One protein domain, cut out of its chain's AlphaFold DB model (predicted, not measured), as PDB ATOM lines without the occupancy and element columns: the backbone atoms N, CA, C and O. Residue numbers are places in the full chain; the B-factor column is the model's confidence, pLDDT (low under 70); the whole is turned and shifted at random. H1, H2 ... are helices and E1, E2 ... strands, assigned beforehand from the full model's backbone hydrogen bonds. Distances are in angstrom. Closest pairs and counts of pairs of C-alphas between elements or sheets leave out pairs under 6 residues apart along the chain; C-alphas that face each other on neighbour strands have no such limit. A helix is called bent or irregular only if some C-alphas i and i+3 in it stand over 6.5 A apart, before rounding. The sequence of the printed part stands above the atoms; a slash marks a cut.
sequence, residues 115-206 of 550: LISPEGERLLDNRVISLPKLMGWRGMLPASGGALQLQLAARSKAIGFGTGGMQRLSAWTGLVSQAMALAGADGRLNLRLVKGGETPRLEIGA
ATOM      1  N   LEU A 115      45.291  28.723 -15.917       96.56
ATOM      2  CA  LEU A 115      44.087  29.463 -16.279       96.56
ATOM      3  C   LEU A 115      44.076  30.812 -15.558       96.56
ATOM      4  O   LEU A 115      44.540  30.916 -14.422       96.56
ATOM      5  N   ILE A 116      43.551  31.831 -16.232       95.06
ATOM      6  CA  ILE A 116      43.432  33.204 -15.747       95.06
ATOM      7  C   ILE A 116      41.951  33.575 -15.734       95.06
ATOM      8  O   ILE A 116      41.276  33.444 -16.761       95.06
ATOM      9  N   SER A 117      41.462  34.032 -14.584       93.62
ATOM     10  CA  SER A 117      40.095  34.519 -14.416       93.62
ATOM     11  C   SER A 117      39.883  35.864 -15.133       93.62
ATOM     12  O   SER A 117      40.857  36.538 -15.493       93.62
ATOM     13  N   PRO A 118      38.629  36.302 -15.339       91.25
ATOM     14  CA  PRO A 118      38.328  37.629 -15.882       91.25
ATOM     15  C   PRO A 118      38.962  38.782 -15.084       91.25
ATOM     16  O   PRO A 118      39.336  39.799 -15.666       91.25
ATOM     17  N   GLU A 119      39.145  38.599 -13.775       89.06
ATOM     18  CA  GLU A 119      39.770  39.556 -12.854       89.06
ATOM     19  C   GLU A 119      41.305  39.593 -12.987       89.06
ATOM     20  O   GLU A 119      41.965  40.464 -12.423       89.06
ATOM     21  N   GLY A 120      41.888  38.683 -13.775       88.31
ATOM     22  CA  GLY A 120      43.328  38.602 -14.003       88.31
ATOM     23  C   GLY A 120      44.074  37.753 -12.976       88.31
ATOM     24  O   GLY A 120      45.302  37.835 -12.917       88.31
ATOM     25  N   GLU A 121      43.363  36.942 -12.191       90.06
ATOM     26  CA  GLU A 121      43.932  36.060 -11.171       90.06
ATOM     27  C   GLU A 121      44.185  34.655 -11.720       90.06
ATOM     28  O   GLU A 121      43.501  34.192 -12.633       90.06
ATOM     29  N   ARG A 122      45.180  33.952 -11.171       92.88
ATOM     30  CA  ARG A 122      45.461  32.565 -11.558       92.88
ATOM     31  C   ARG A 122      44.456  31.640 -10.881       92.88
ATOM     32  O   ARG A 122      44.240  31.746  -9.680       92.88
ATOM     33  N   LEU A 123      43.902  30.695 -11.632       94.56
ATOM     34  CA  LEU A 123      43.061  29.654 -11.055       94.56
ATOM     35  C   LEU A 123      43.907  28.692 -10.214       94.56
ATOM     36  O   LEU A 123      44.850  28.091 -10.733       94.56
ATOM     37  N   LEU A 124      43.548  28.549  -8.938       92.62
ATOM     38  CA  LEU A 124      44.243  27.677  -7.985       92.62
ATOM     39  C   LEU A 124      43.477  26.382  -7.699       92.62
ATOM     40  O   LEU A 124      44.099  25.339  -7.538       92.62
ATOM     41  N   ASP A 125      42.146  26.436  -7.738       95.00
ATOM     42  CA  ASP A 125      41.254  25.314  -7.449       95.00
ATOM     43  C   ASP A 125      40.228  25.118  -8.566       95.00
ATOM     44  O   ASP A 125      39.980  26.011  -9.379       95.00
ATOM     45  N   ASN A 126      39.607  23.939  -8.604       94.94
ATOM     46  CA  ASN A 126      38.528  23.671  -9.550       94.94
ATOM     47  C   ASN A 126      37.385  24.675  -9.357       94.94
ATOM     48  O   ASN A 126      37.007  24.999  -8.229       94.94
ATOM     49  N   ARG A 127      36.800  25.145 -10.461       92.94
ATOM     50  CA  ARG A 127      35.760  26.177 -10.424       92.94
ATOM     51  C   ARG A 127      34.589  25.808 -11.314       92.94
ATOM     52  O   ARG A 127      34.771  25.531 -12.493       92.94
ATOM     53  N   VAL A 128      33.386  25.868 -10.753       91.12
ATOM     54  CA  VAL A 128      32.141  25.763 -11.520       91.12
ATOM     55  C   VAL A 128      31.805  27.135 -12.098       91.12
ATOM     56  O   VAL A 128      31.825  28.129 -11.369       91.12
ATOM     57  N   ILE A 129      31.516  27.187 -13.395       91.50
ATOM     58  CA  ILE A 129      31.088  28.401 -14.100       91.50
ATOM     59  C   ILE A 129      29.979  28.067 -15.097       91.50
ATOM     60  O   ILE A 129      29.915  26.946 -15.601       91.50
ATOM     61  N   SER A 130      29.130  29.034 -15.438       90.81
ATOM     62  CA  SER A 130      28.270  28.891 -16.612       90.81
ATOM     63  C   SER A 130      29.019  29.154 -17.921       90.81
ATOM     64  O   SER A 130      30.037  29.852 -17.959       90.81
ATOM     65  N   LEU A 131      28.483  28.638 -19.026       91.12
ATOM     66  CA  LEU A 131      29.007  28.878 -20.368       91.12
ATOM     67  C   LEU A 131      29.149  30.378 -20.713       91.12
ATOM     68  O   LEU A 131      30.220  30.758 -21.191       91.12
ATOM     69  N   PRO A 132      28.171  31.272 -20.440       88.88
ATOM     70  CA  PRO A 132      28.345  32.708 -20.680       88.88
ATOM     71  C   PRO A 132      29.535  33.322 -19.935       88.88
ATOM     72  O   PRO A 132      30.186  34.230 -20.456       88.88
ATOM     73  N   LYS A 133      29.860  32.810 -18.741       90.31
ATOM     74  CA  LYS A 133      31.014  33.267 -17.961       90.31
ATOM     75  C   LYS A 133      32.351  32.784 -18.486       90.31
ATOM     76  O   LYS A 133      33.360  33.252 -17.982       90.31
ATOM     77  N   LEU A 134      32.396  31.912 -19.493       92.00
ATOM     78  CA  LEU A 134      33.643  31.576 -20.182       92.00
ATOM     79  C   LEU A 134      34.264  32.817 -20.852       92.00
ATOM     80  O   LEU A 134      35.478  32.880 -21.064       92.00
ATOM     81  N   MET A 135      33.443  33.833 -21.145       90.56
ATOM     82  CA  MET A 135      33.906  35.152 -21.560       90.56
ATOM     83  C   MET A 135      34.813  35.775 -20.489       90.56
ATOM     84  O   MET A 135      34.453  35.881 -19.324       90.56
ATOM     85  N   GLY A 136      36.007  36.205 -20.899       89.50
ATOM     86  CA  GLY A 136      36.997  36.815 -20.008       89.50
ATOM     87  C   GLY A 136      38.040  35.837 -19.470       89.50
ATOM     88  O   GLY A 136      39.171  36.265 -19.237       89.50
ATOM     89  N   TRP A 137      37.729  34.537 -19.385       95.38
ATOM     90  CA  TRP A 137      38.724  33.527 -19.024       95.38
ATOM     91  C   TRP A 137      39.756  33.334 -20.128       95.38
ATOM     92  O   TRP A 137      39.456  33.344 -21.331       95.38
ATOM     93  N   ARG A 138      40.998  33.118 -19.702       95.81
ATOM     94  CA  ARG A 138      42.128  32.881 -20.598       95.81
ATOM     95  C   ARG A 138      42.888  31.653 -20.136       95.81
ATOM     96  O   ARG A 138      43.079  31.451 -18.942       95.81
ATOM     97  N   GLY A 139      43.343  30.853 -21.083       95.50
ATOM     98  CA  GLY A 139      44.358  29.846 -20.832       95.50
ATOM     99  C   GLY A 139      45.725  30.379 -21.215       95.50
ATOM    100  O   GLY A 139      45.854  31.065 -22.223       95.50
ATOM    101  N   MET A 140      46.748  30.072 -20.434       94.44
ATOM    102  CA  MET A 140      48.132  30.293 -20.817       94.44
ATOM    103  C   MET A 140      48.814  28.939 -20.928       94.44
ATOM    104  O   MET A 140      48.940  28.213 -19.943       94.44
ATOM    105  N   LEU A 141      49.247  28.610 -22.140       94.50
ATOM    106  CA  LEU A 141      50.110  27.479 -22.429       94.50
ATOM    107  C   LEU A 141      51.509  28.002 -22.773       94.50
ATOM    108  O   LEU A 141      51.639  29.045 -23.419       94.50
ATOM    109  N   PRO A 142      52.582  27.314 -22.370       89.81
ATOM    110  CA  PRO A 142      53.927  27.784 -22.674       89.81
ATOM    111  C   PRO A 142      54.215  27.702 -24.176       89.81
ATOM    112  O   PRO A 142      53.599  26.924 -24.903       89.81
ATOM    113  N   ALA A 143      55.204  28.468 -24.644       85.31
ATOM    114  CA  ALA A 143      55.515  28.582 -26.073       85.31
ATOM    115  C   ALA A 143      55.908  27.253 -26.738       85.31
ATOM    116  O   ALA A 143      55.664  27.073 -27.922       85.31
ATOM    117  N   SER A 144      56.469  26.302 -25.983       86.44
ATOM    118  CA  SER A 144      56.785  24.968 -26.511       86.44
ATOM    119  C   SER A 144      55.558  24.044 -26.636       86.44
ATOM    120  O   SER A 144      55.725  22.836 -26.769       86.44
ATOM    121  N   GLY A 145      54.345  24.592 -26.517       90.00
ATOM    122  CA  GLY A 145      53.081  23.883 -26.691       90.00
ATOM    123  C   GLY A 145      52.542  23.219 -25.424       90.00
ATOM    124  O   GLY A 145      53.141  23.292 -24.344       90.00
ATOM    125  N   GLY A 146      51.386  22.588 -25.594       94.19
ATOM    126  CA  GLY A 146      50.633  21.754 -24.661       94.19
ATOM    127  C   GLY A 146      49.231  21.535 -25.242       94.19
ATOM    128  O   GLY A 146      49.061  21.674 -26.450       94.19
ATOM    129  N   ALA A 147      48.231  21.215 -24.423       95.69
ATOM    130  CA  ALA A 147      46.875  20.979 -24.915       95.69
ATOM    131  C   ALA A 147      45.791  21.623 -24.046       95.69
ATOM    132  O   ALA A 147      45.889  21.639 -22.819       95.69
ATOM    133  N   LEU A 148      44.724  22.095 -24.687       96.50
ATOM    134  CA  LEU A 148      43.441  22.358 -24.042       96.50
ATOM    135  C   LEU A 148      42.621  21.069 -24.079       96.50
ATOM    136  O   LEU A 148      42.401  20.517 -25.149       96.50
ATOM    137  N   GLN A 149      42.179  20.572 -22.930       96.00
ATOM    138  CA  GLN A 149      41.418  19.331 -22.835       96.00
ATOM    139  C   GLN A 149      39.960  19.580 -22.469       96.00
ATOM    140  O   GLN A 149      39.679  20.304 -21.513       96.00
ATOM    141  N   LEU A 150      39.060  18.919 -23.197       95.25
ATOM    142  CA  LEU A 150      37.618  18.879 -22.959       95.25
ATOM    143  C   LEU A 150      37.181  17.469 -22.548       95.25
ATOM    144  O   LEU A 150      37.630  16.477 -23.123       95.25
ATOM    145  N   GLN A 151      36.281  17.370 -21.571       93.19
ATOM    146  CA  GLN A 151      35.775  16.087 -21.078       93.19
ATOM    147  C   GLN A 151      34.326  16.220 -20.574       93.19
ATOM    148  O   GLN A 151      34.066  17.013 -19.674       93.19
ATOM    149  N   LEU A 152      33.385  15.441 -21.127       86.88
ATOM    150  CA  LEU A 152      31.947  15.508 -20.791       86.88
ATOM    151  C   LEU A 152      31.622  15.016 -19.381       86.88
ATOM    152  O   LEU A 152      30.869  15.641 -18.646       86.88
ATOM    153  N   ALA A 153      32.196  13.889 -18.978       74.12
ATOM    154  CA  ALA A 153      31.986  13.323 -17.654       74.12
ATOM    155  C   ALA A 153      33.326  12.884 -17.077       74.12
ATOM    156  O   ALA A 153      34.235  12.534 -17.821       74.12
ATOM    157  N   ALA A 154      33.452  12.819 -15.751       64.56
ATOM    158  CA  ALA A 154      34.713  12.442 -15.103       64.56
ATOM    159  C   ALA A 154      35.291  11.090 -15.585       64.56
ATOM    160  O   ALA A 154      36.494  10.873 -15.479       64.56
ATOM    161  N   ARG A 155      34.445  10.197 -16.124       63.44
ATOM    162  CA  ARG A 155      34.829   8.884 -16.671       63.44
ATOM    163  C   ARG A 155      34.873   8.818 -18.205       63.44
ATOM    164  O   ARG A 155      35.185   7.761 -18.739       63.44
ATOM    165  N   SER A 156      34.544   9.897 -18.916       80.44
ATOM    166  CA  SER A 156      34.589   9.920 -20.381       80.44
ATOM    167  C   SER A 156      36.014  10.179 -20.878       80.44
ATOM    168  O   SER A 156      36.843  10.737 -20.154       80.44
ATOM    169  N   LYS A 157      36.321   9.786 -22.118       87.81
ATOM    170  CA  LYS A 157      37.641  10.028 -22.715       87.81
ATOM    171  C   LYS A 157      37.817  11.531 -22.953       87.81
ATOM    172  O   LYS A 157      36.950  12.169 -23.555       87.81
ATOM    173  N   ALA A 158      38.918  12.097 -22.462       92.44
ATOM    174  CA  ALA A 158      39.248  13.495 -22.707       92.44
ATOM    175  C   ALA A 158      39.699  13.691 -24.161       92.44
ATOM    176  O   ALA A 158      40.401  12.844 -24.719       92.44
ATOM    177  N   ILE A 159      39.310  14.819 -24.752       94.88
ATOM    178  CA  ILE A 159      39.771  15.252 -26.071       94.88
ATOM    179  C   ILE A 159      40.696  16.445 -25.889       94.88
ATOM    180  O   ILE A 159      40.306  17.429 -25.264       94.88
ATOM    181  N   GLY A 160      41.919  16.346 -26.407       95.06
ATOM    182  CA  GLY A 160      42.942  17.381 -26.275       95.06
ATOM    183  C   GLY A 160      43.197  18.107 -27.588       95.06
ATOM    184  O   GLY A 160      43.463  17.464 -28.591       95.06
ATOM    185  N   PHE A 161      43.184  19.431 -27.574       95.56
ATOM    186  CA  PHE A 161      43.547  20.279 -28.704       95.56
ATOM    187  C   PHE A 161      44.932  20.838 -28.451       95.56
ATOM    188  O   PHE A 161      45.114  21.611 -27.503       95.56
ATOM    189  N   GLY A 162      45.906  20.416 -29.250       93.19
ATOM    190  CA  GLY A 162      47.247  20.954 -29.130       93.19
ATOM    191  C   GLY A 162      47.258  22.439 -29.494       93.19
ATOM    192  O   GLY A 162      46.554  22.896 -30.392       93.19
ATOM    193  N   THR A 163      47.910  23.233 -28.650       92.56
ATOM    194  CA  THR A 163      47.964  24.687 -28.792       92.56
ATOM    195  C   THR A 163      49.079  25.277 -27.923       92.56
ATOM    196  O   THR A 163      49.712  24.589 -27.117       92.56
ATOM    197  N   GLY A 164      49.349  26.571 -28.079       91.56
ATOM    198  CA  GLY A 164      50.410  27.277 -27.368       91.56
ATOM    199  C   GLY A 164      50.075  28.744 -27.128       91.56
ATOM    200  O   GLY A 164      49.191  29.318 -27.760       91.56
ATOM    201  N   GLY A 165      50.789  29.363 -26.191       91.94
ATOM    202  CA  GLY A 165      50.589  30.765 -25.841       91.94
ATOM    203  C   GLY A 165      49.249  31.037 -25.153       91.94
ATOM    204  O   GLY A 165      48.653  30.168 -24.512       91.94
ATOM    205  N   MET A 166      48.789  32.282 -25.260       92.62
ATOM    206  CA  MET A 166      47.556  32.730 -24.622       92.62
ATOM    207  C   MET A 166      46.331  32.369 -25.469       92.62
ATOM    208  O   MET A 166      46.180  32.841 -26.593       92.62
ATOM    209  N   GLN A 167      45.418  31.610 -24.879       94.00
ATOM    210  CA  GLN A 167      44.166  31.154 -25.465       94.00
ATOM    211  C   GLN A 167      42.987  31.915 -24.861       94.00
ATOM    212  O   GLN A 167      42.829  31.973 -23.642       94.00
ATOM    213  N   ARG A 168      42.124  32.490 -25.703       94.81
ATOM    214  CA  ARG A 168      40.841  33.050 -25.252       94.81
ATOM    215  C   ARG A 168      39.829  31.917 -25.174       94.81
ATOM    216  O   ARG A 168      39.470  31.361 -26.207       94.81
ATOM    217  N   LEU A 169      39.345  31.587 -23.977       95.88
ATOM    218  CA  LEU A 169      38.450  30.433 -23.832       95.88
ATOM    219  C   LEU A 169      37.086  30.663 -24.496       95.88
ATOM    220  O   LEU A 169      36.467  29.717 -24.963       95.88
ATOM    221  N   SER A 170      36.668  31.920 -24.662       94.56
ATOM    222  CA  SER A 170      35.457  32.279 -25.408       94.56
ATOM    223  C   SER A 170      35.481  31.880 -26.888       94.56
ATOM    224  O   SER A 170      34.424  31.819 -27.508       94.56
ATOM    225  N   ALA A 171      36.654  31.613 -27.476       93.44
ATOM    226  CA  ALA A 171      36.746  31.081 -28.839       93.44
ATOM    227  C   ALA A 171      36.197  29.643 -28.941       93.44
ATOM    228  O   ALA A 171      35.832  29.193 -30.021       93.44
ATOM    229  N   TRP A 172      36.093  28.947 -27.807       93.81
ATOM    230  CA  TRP A 172      35.644  27.561 -27.709       93.81
ATOM    231  C   TRP A 172      34.151  27.440 -27.384       93.81
ATOM    232  O   TRP A 172      33.633  26.329 -27.353       93.81
ATOM    233  N   THR A 173      33.440  28.555 -27.168       92.94
ATOM    234  CA  THR A 173      32.034  28.568 -26.722       92.94
ATOM    235  C   THR A 173      31.126  27.715 -27.604       92.94
ATOM    236  O   THR A 173      30.314  26.972 -27.067       92.94
ATOM    237  N   GLY A 174      31.276  27.771 -28.933       91.50
ATOM    238  CA  GLY A 174      30.456  26.973 -29.854       91.50
ATOM    239  C   GLY A 174      30.622  25.466 -29.632       91.50
ATOM    240  O   GLY A 174      29.638  24.762 -29.413       91.50
ATOM    241  N   LEU A 175      31.873  24.992 -29.595       93.75
ATOM    242  CA  LEU A 175      32.193  23.586 -29.336       93.75
ATOM    243  C   LEU A 175      31.756  23.155 -27.929       93.75
ATOM    244  O   LEU A 175      31.172  22.088 -27.769       93.75
ATOM    245  N   VAL A 176      32.014  23.984 -26.915       94.38
ATOM    246  CA  VAL A 176      31.632  23.701 -25.523       94.38
ATOM    247  C   VAL A 176      30.111  23.604 -25.384       94.38
ATOM    248  O   VAL A 176      29.631  22.677 -24.737       94.38
ATOM    249  N   SER A 177      29.359  24.505 -26.022       92.69
ATOM    250  CA  SER A 177      27.891  24.509 -26.016       92.69
ATOM    251  C   SER A 177      27.323  23.216 -26.599       92.69
ATOM    252  O   SER A 177      26.555  22.517 -25.942       92.69
ATOM    253  N   GLN A 178      27.770  22.846 -27.804       92.38
ATOM    254  CA  GLN A 178      27.335  21.616 -28.471       92.38
ATOM    255  C   GLN A 178      27.731  20.371 -27.677       92.38
ATOM    256  O   GLN A 178      26.917  19.473 -27.495       92.38
ATOM    257  N   ALA A 179      28.952  20.331 -27.138       92.62
ATOM    258  CA  ALA A 179      29.399  19.241 -26.284       92.62
ATOM    259  C   ALA A 179      28.498  19.093 -25.046       92.62
ATOM    260  O   ALA A 179      28.004  18.002 -24.771       92.62
ATOM    261  N   MET A 180      28.237  20.185 -24.322       92.00
ATOM    262  CA  MET A 180      27.360  20.174 -23.150       92.00
ATOM    263  C   MET A 180      25.949  19.686 -23.484       92.00
ATOM    264  O   MET A 180      25.384  18.917 -22.707       92.00
ATOM    265  N   ALA A 181      25.407  20.079 -24.641       91.62
ATOM    266  CA  ALA A 181      24.079  19.664 -25.080       91.62
ATOM    267  C   ALA A 181      23.943  18.136 -25.183       91.62
ATOM    268  O   ALA A 181      22.884  17.605 -24.853       91.62
ATOM    269  N   LEU A 182      25.021  17.412 -25.522       89.06
ATOM    270  CA  LEU A 182      25.047  15.940 -25.565       89.06
ATOM    271  C   LEU A 182      24.814  15.283 -24.195       89.06
ATOM    272  O   LEU A 182      24.401  14.126 -24.129       89.06
ATOM    273  N   ALA A 183      25.080  16.001 -23.102       87.44
ATOM    274  CA  ALA A 183      24.811  15.554 -21.735       87.44
ATOM    275  C   ALA A 183      23.420  15.993 -21.222       87.44
ATOM    276  O   ALA A 183      23.087  15.759 -20.058       87.44
ATOM    277  N   GLY A 184      22.595  16.598 -22.086       86.75
ATOM    278  CA  GLY A 184      21.249  17.079 -21.781       86.75
ATOM    279  C   GLY A 184      21.219  18.495 -21.197       86.75
ATOM    280  O   GLY A 184      22.230  19.185 -21.109       86.75
ATOM    281  N   ALA A 185      20.034  18.937 -20.769       85.81
ATOM    282  CA  ALA A 185      19.793  20.321 -20.337       85.81
ATOM    283  C   ALA A 185      20.654  20.816 -19.154       85.81
ATOM    284  O   ALA A 185      20.947  22.003 -19.067       85.81
ATOM    285  N   ASP A 186      21.049  19.919 -18.246       86.94
ATOM    286  CA  ASP A 186      21.939  20.226 -17.112       86.94
ATOM    287  C   ASP A 186      23.370  19.712 -17.355       86.94
ATOM    288  O   ASP A 186      24.147  19.524 -16.413       86.94
ATOM    289  N   GLY A 187      23.700  19.446 -18.622       88.12
ATOM    290  CA  GLY A 187      24.988  18.939 -19.055       88.12
ATOM    291  C   GLY A 187      26.143  19.816 -18.581       88.12
ATOM    292  O   GLY A 187      26.042  21.045 -18.504       88.12
ATOM    293  N   ARG A 188      27.259  19.165 -18.251       91.00
ATOM    294  CA  ARG A 188      28.502  19.827 -17.856       91.00
ATOM    295  C   ARG A 188      29.652  19.358 -18.728       91.00
ATOM    296  O   ARG A 188      29.630  18.251 -19.255       91.00
ATOM    297  N   LEU A 189      30.663  20.206 -18.843       93.75
ATOM    298  CA  LEU A 189      31.908  19.920 -19.533       93.75
ATOM    299  C   LEU A 189      33.075  20.401 -18.677       93.75
ATOM    300  O   LEU A 189      33.112  21.545 -18.234       93.75
ATOM    301  N   ASN A 190      34.061  19.539 -18.480       95.19
ATOM    302  CA  ASN A 190      35.312  19.910 -17.848       95.19
ATOM    303  C   ASN A 190      36.281  20.446 -18.900       95.19
ATOM    304  O   ASN A 190      36.553  19.763 -19.888       95.19
ATOM    305  N   LEU A 191      36.847  21.623 -18.643       96.31
ATOM    306  CA  LEU A 191      37.925  22.221 -19.424       96.31
ATOM    307  C   LEU A 191      39.162  22.388 -18.540       96.31
ATOM    308  O   LEU A 191      39.082  22.969 -17.459       96.31
ATOM    309  N   ARG A 192      40.318  21.903 -18.998       95.94
ATOM    310  CA  ARG A 192      41.618  22.145 -18.349       95.94
ATOM    311  C   ARG A 192      42.725  22.326 -19.382       95.94
ATOM    312  O   ARG A 192      42.528  22.029 -20.557       95.94
ATOM    313  N   LEU A 193      43.889  22.793 -18.949       97.06
ATOM    314  CA  LEU A 193      45.093  22.836 -19.774       97.06
ATOM    315  C   LEU A 193      46.083  21.781 -19.278       97.06
ATOM    316  O   LEU A 193      46.192  21.552 -18.073       97.06
ATOM    317  N   VAL A 194      46.809  21.153 -20.199       94.94
ATOM    318  CA  VAL A 194      47.723  20.049 -19.891       94.94
ATOM    319  C   VAL A 194      49.048  20.220 -20.615       94.94
ATOM    320  O   VAL A 194      49.085  20.491 -21.815       94.94
ATOM    321  N   LYS A 195      50.141  20.035 -19.872       92.06
ATOM    322  CA  LYS A 195      51.507  19.907 -20.384       92.06
ATOM    323  C   LYS A 195      52.431  19.414 -19.273       92.06
ATOM    324  O   LYS A 195      52.799  20.198 -18.404       92.06
ATOM    325  N   GLY A 196      52.812  18.137 -19.286       83.06
ATOM    326  CA  GLY A 196      53.638  17.526 -18.226       83.06
ATOM    327  C   GLY A 196      52.928  17.392 -16.866       83.06
ATOM    328  O   GLY A 196      53.159  16.423 -16.158       83.06
ATOM    329  N   GLY A 197      52.012  18.311 -16.552       86.56
ATOM    330  CA  GLY A 197      50.993  18.253 -15.511       86.56
ATOM    331  C   GLY A 197      49.696  18.923 -15.984       86.56
ATOM    332  O   GLY A 197      49.593  19.369 -17.132       86.56
ATOM    333  N   GLU A 198      48.702  18.990 -15.103       92.38
ATOM    334  CA  GLU A 198      47.366  19.506 -15.406       92.38
ATOM    335  C   GLU A 198      47.044  20.742 -14.565       92.38
ATOM    336  O   GLU A 198      47.429  20.835 -13.398       92.38
ATOM    337  N   THR A 199      46.305  21.690 -15.140       94.69
ATOM    338  CA  THR A 199      45.725  22.790 -14.362       94.69
ATOM    339  C   THR A 199      44.521  22.312 -13.553       94.69
ATOM    340  O   THR A 199      43.880  21.325 -13.931       94.69
ATOM    341  N   PRO A 200      44.101  23.076 -12.526       95.56
ATOM    342  CA  PRO A 200      42.725  23.004 -12.051       95.56
ATOM    343  C   PRO A 200      41.741  23.134 -13.222       95.56
ATOM    344  O   PRO A 200      42.059  23.750 -14.248       95.56
ATOM    345  N   ARG A 201      40.557  22.534 -13.090       94.75
ATOM    346  CA  ARG A 201      39.556  22.507 -14.164       94.75
ATOM    347  C   ARG A 201      38.467  23.553 -13.967       94.75
ATOM    348  O   ARG A 201      38.037  23.825 -12.844       94.75
ATOM    349  N   LEU A 202      37.964  24.061 -15.085       96.00
ATOM    350  CA  LEU A 202      36.669  24.721 -15.154       96.00
ATOM    351  C   LEU A 202      35.601  23.656 -15.398       96.00
ATOM    352  O   LEU A 202      35.673  22.926 -16.384       96.00
ATOM    353  N   GLU A 203      34.626  23.563 -14.502       94.44
ATOM    354  CA  GLU A 203      33.417  22.762 -14.689       94.44
ATOM    355  C   GLU A 203      32.345  23.672 -15.285       94.44
ATOM    356  O   GLU A 203      31.694  24.446 -14.580       94.44
ATOM    357  N   ILE A 204      32.215  23.626 -16.605       94.25
ATOM    358  CA  ILE A 204      31.350  24.515 -17.372       94.25
ATOM    359  C   ILE A 204      29.963  23.881 -17.462       94.25
ATOM    360  O   ILE A 204      29.828  22.755 -17.934       94.25
ATOM    361  N   GLY A 205      28.938  24.587 -16.994       91.75
ATOM    362  CA  GLY A 205      27.535  24.176 -17.077       91.75
ATOM    363  C   GLY A 205      26.653  25.230 -17.743       91.75
ATOM    364  O   GLY A 205      27.114  26.303 -18.130       91.75
ATOM    365  N   ALA A 206      25.359  24.943 -17.887       87.56
ATOM    366  CA  ALA A 206      24.399  25.920 -18.414       87.56
ATOM    367  C   ALA A 206      24.080  27.041 -17.404       87.56
ATOM    368  O   ALA A 206      23.714  28.149 -17.796       87.56
TER     369      ALA A 206
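What this domain is: This is residues 115 to 206 of the 550 residues of an uncharacterized protein of Tabrizicola sp. DJC (UniProt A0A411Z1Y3). One strongly twisted sheet of five strands has the helix H2 packed slantwise over one face, while the short helix H1 packs beside the strands, next to the beginning of H2. The long hairpin of E2 and E3 bends sharply at residues 143 and 165 and folds back toward the beginning of H2. The printed part has 92 residues, with two named helices and five named strands in the order E1, H1, E2, E3, H2, E4, E5. The mixed sheet runs E1, E5, E4, E2, E3, and the class is mixed, helices and strands. The whole is compact and rounded, with a radius of gyration of the C-alphas of 12.2 A and spans of 36 by 29 by 23 A.

How they stand to each other: Residues 115 to 126 hold no named element. E1, residues 127 to 130, is an edge strand parallel to E5, residues 202 to 205, with N 203 and O 127 2.8 A apart, within hydrogen-bond range. H1, residues 131 to 134, is on the sheet at a height of 6.0 A, over none of its strands. E2, residues 138 to 151, and E3, residues 159 to 168, form an antiparallel hairpin, with N 139 and O 167 at 2.8 A and N 148 and O 161 at 2.9 A. E2 bends by 140 degrees at residue 143, and E3 by 117 degrees at residue 165. H2, residues 169 to 181, touches H1, the closest C-alphas being those of Leu 134 and Ser 170, 5.6 A apart. H2 is on one face of the sheet, making two layers, helix over sheet, at a height of 8.3 A. It lies over E4, residues 188 to 195, slantwise to the strands at 43 degrees on the local plane; the closest C-alphas are those of Met 180 and Arg 188, 5.4 A apart. E4 is antiparallel to E2, with N 149 and O 192 at 2.8 A, and forms a hairpin with E5, with N 204 and O 189 at 2.8 A. E1, H1, E2 and E3, H2, E4 are split strand-helix-strand units, their same-way strands not neighbours, each with a right-handed crossover. H2 has 6 of 9 O i to N i+4 pairs within hydrogen-bond range; H1 is too short for such a pair.

Where its parts are: E1 begins at C-alpha 127, (35.760, 26.177, -10.424). E2 spans 18.0 A, E3 17.8 A and E4 23.1 A. H2 spans 18.0 A from C-alpha 169 at (38.450, 30.433, -23.832) and is irregular, with C-alphas 171 and 174 7.6 A apart. E5 ends at C-alpha 205, (27.535, 24.176, -17.077).

The domain as a whole: The two C-alphas farthest apart, those of Ser 144 and Ala 185, are 37.8 A apart. The printed part has no cut and no long link. Mean pLDDT of the printed part is 91.4; residues 154 to 155 are under 70.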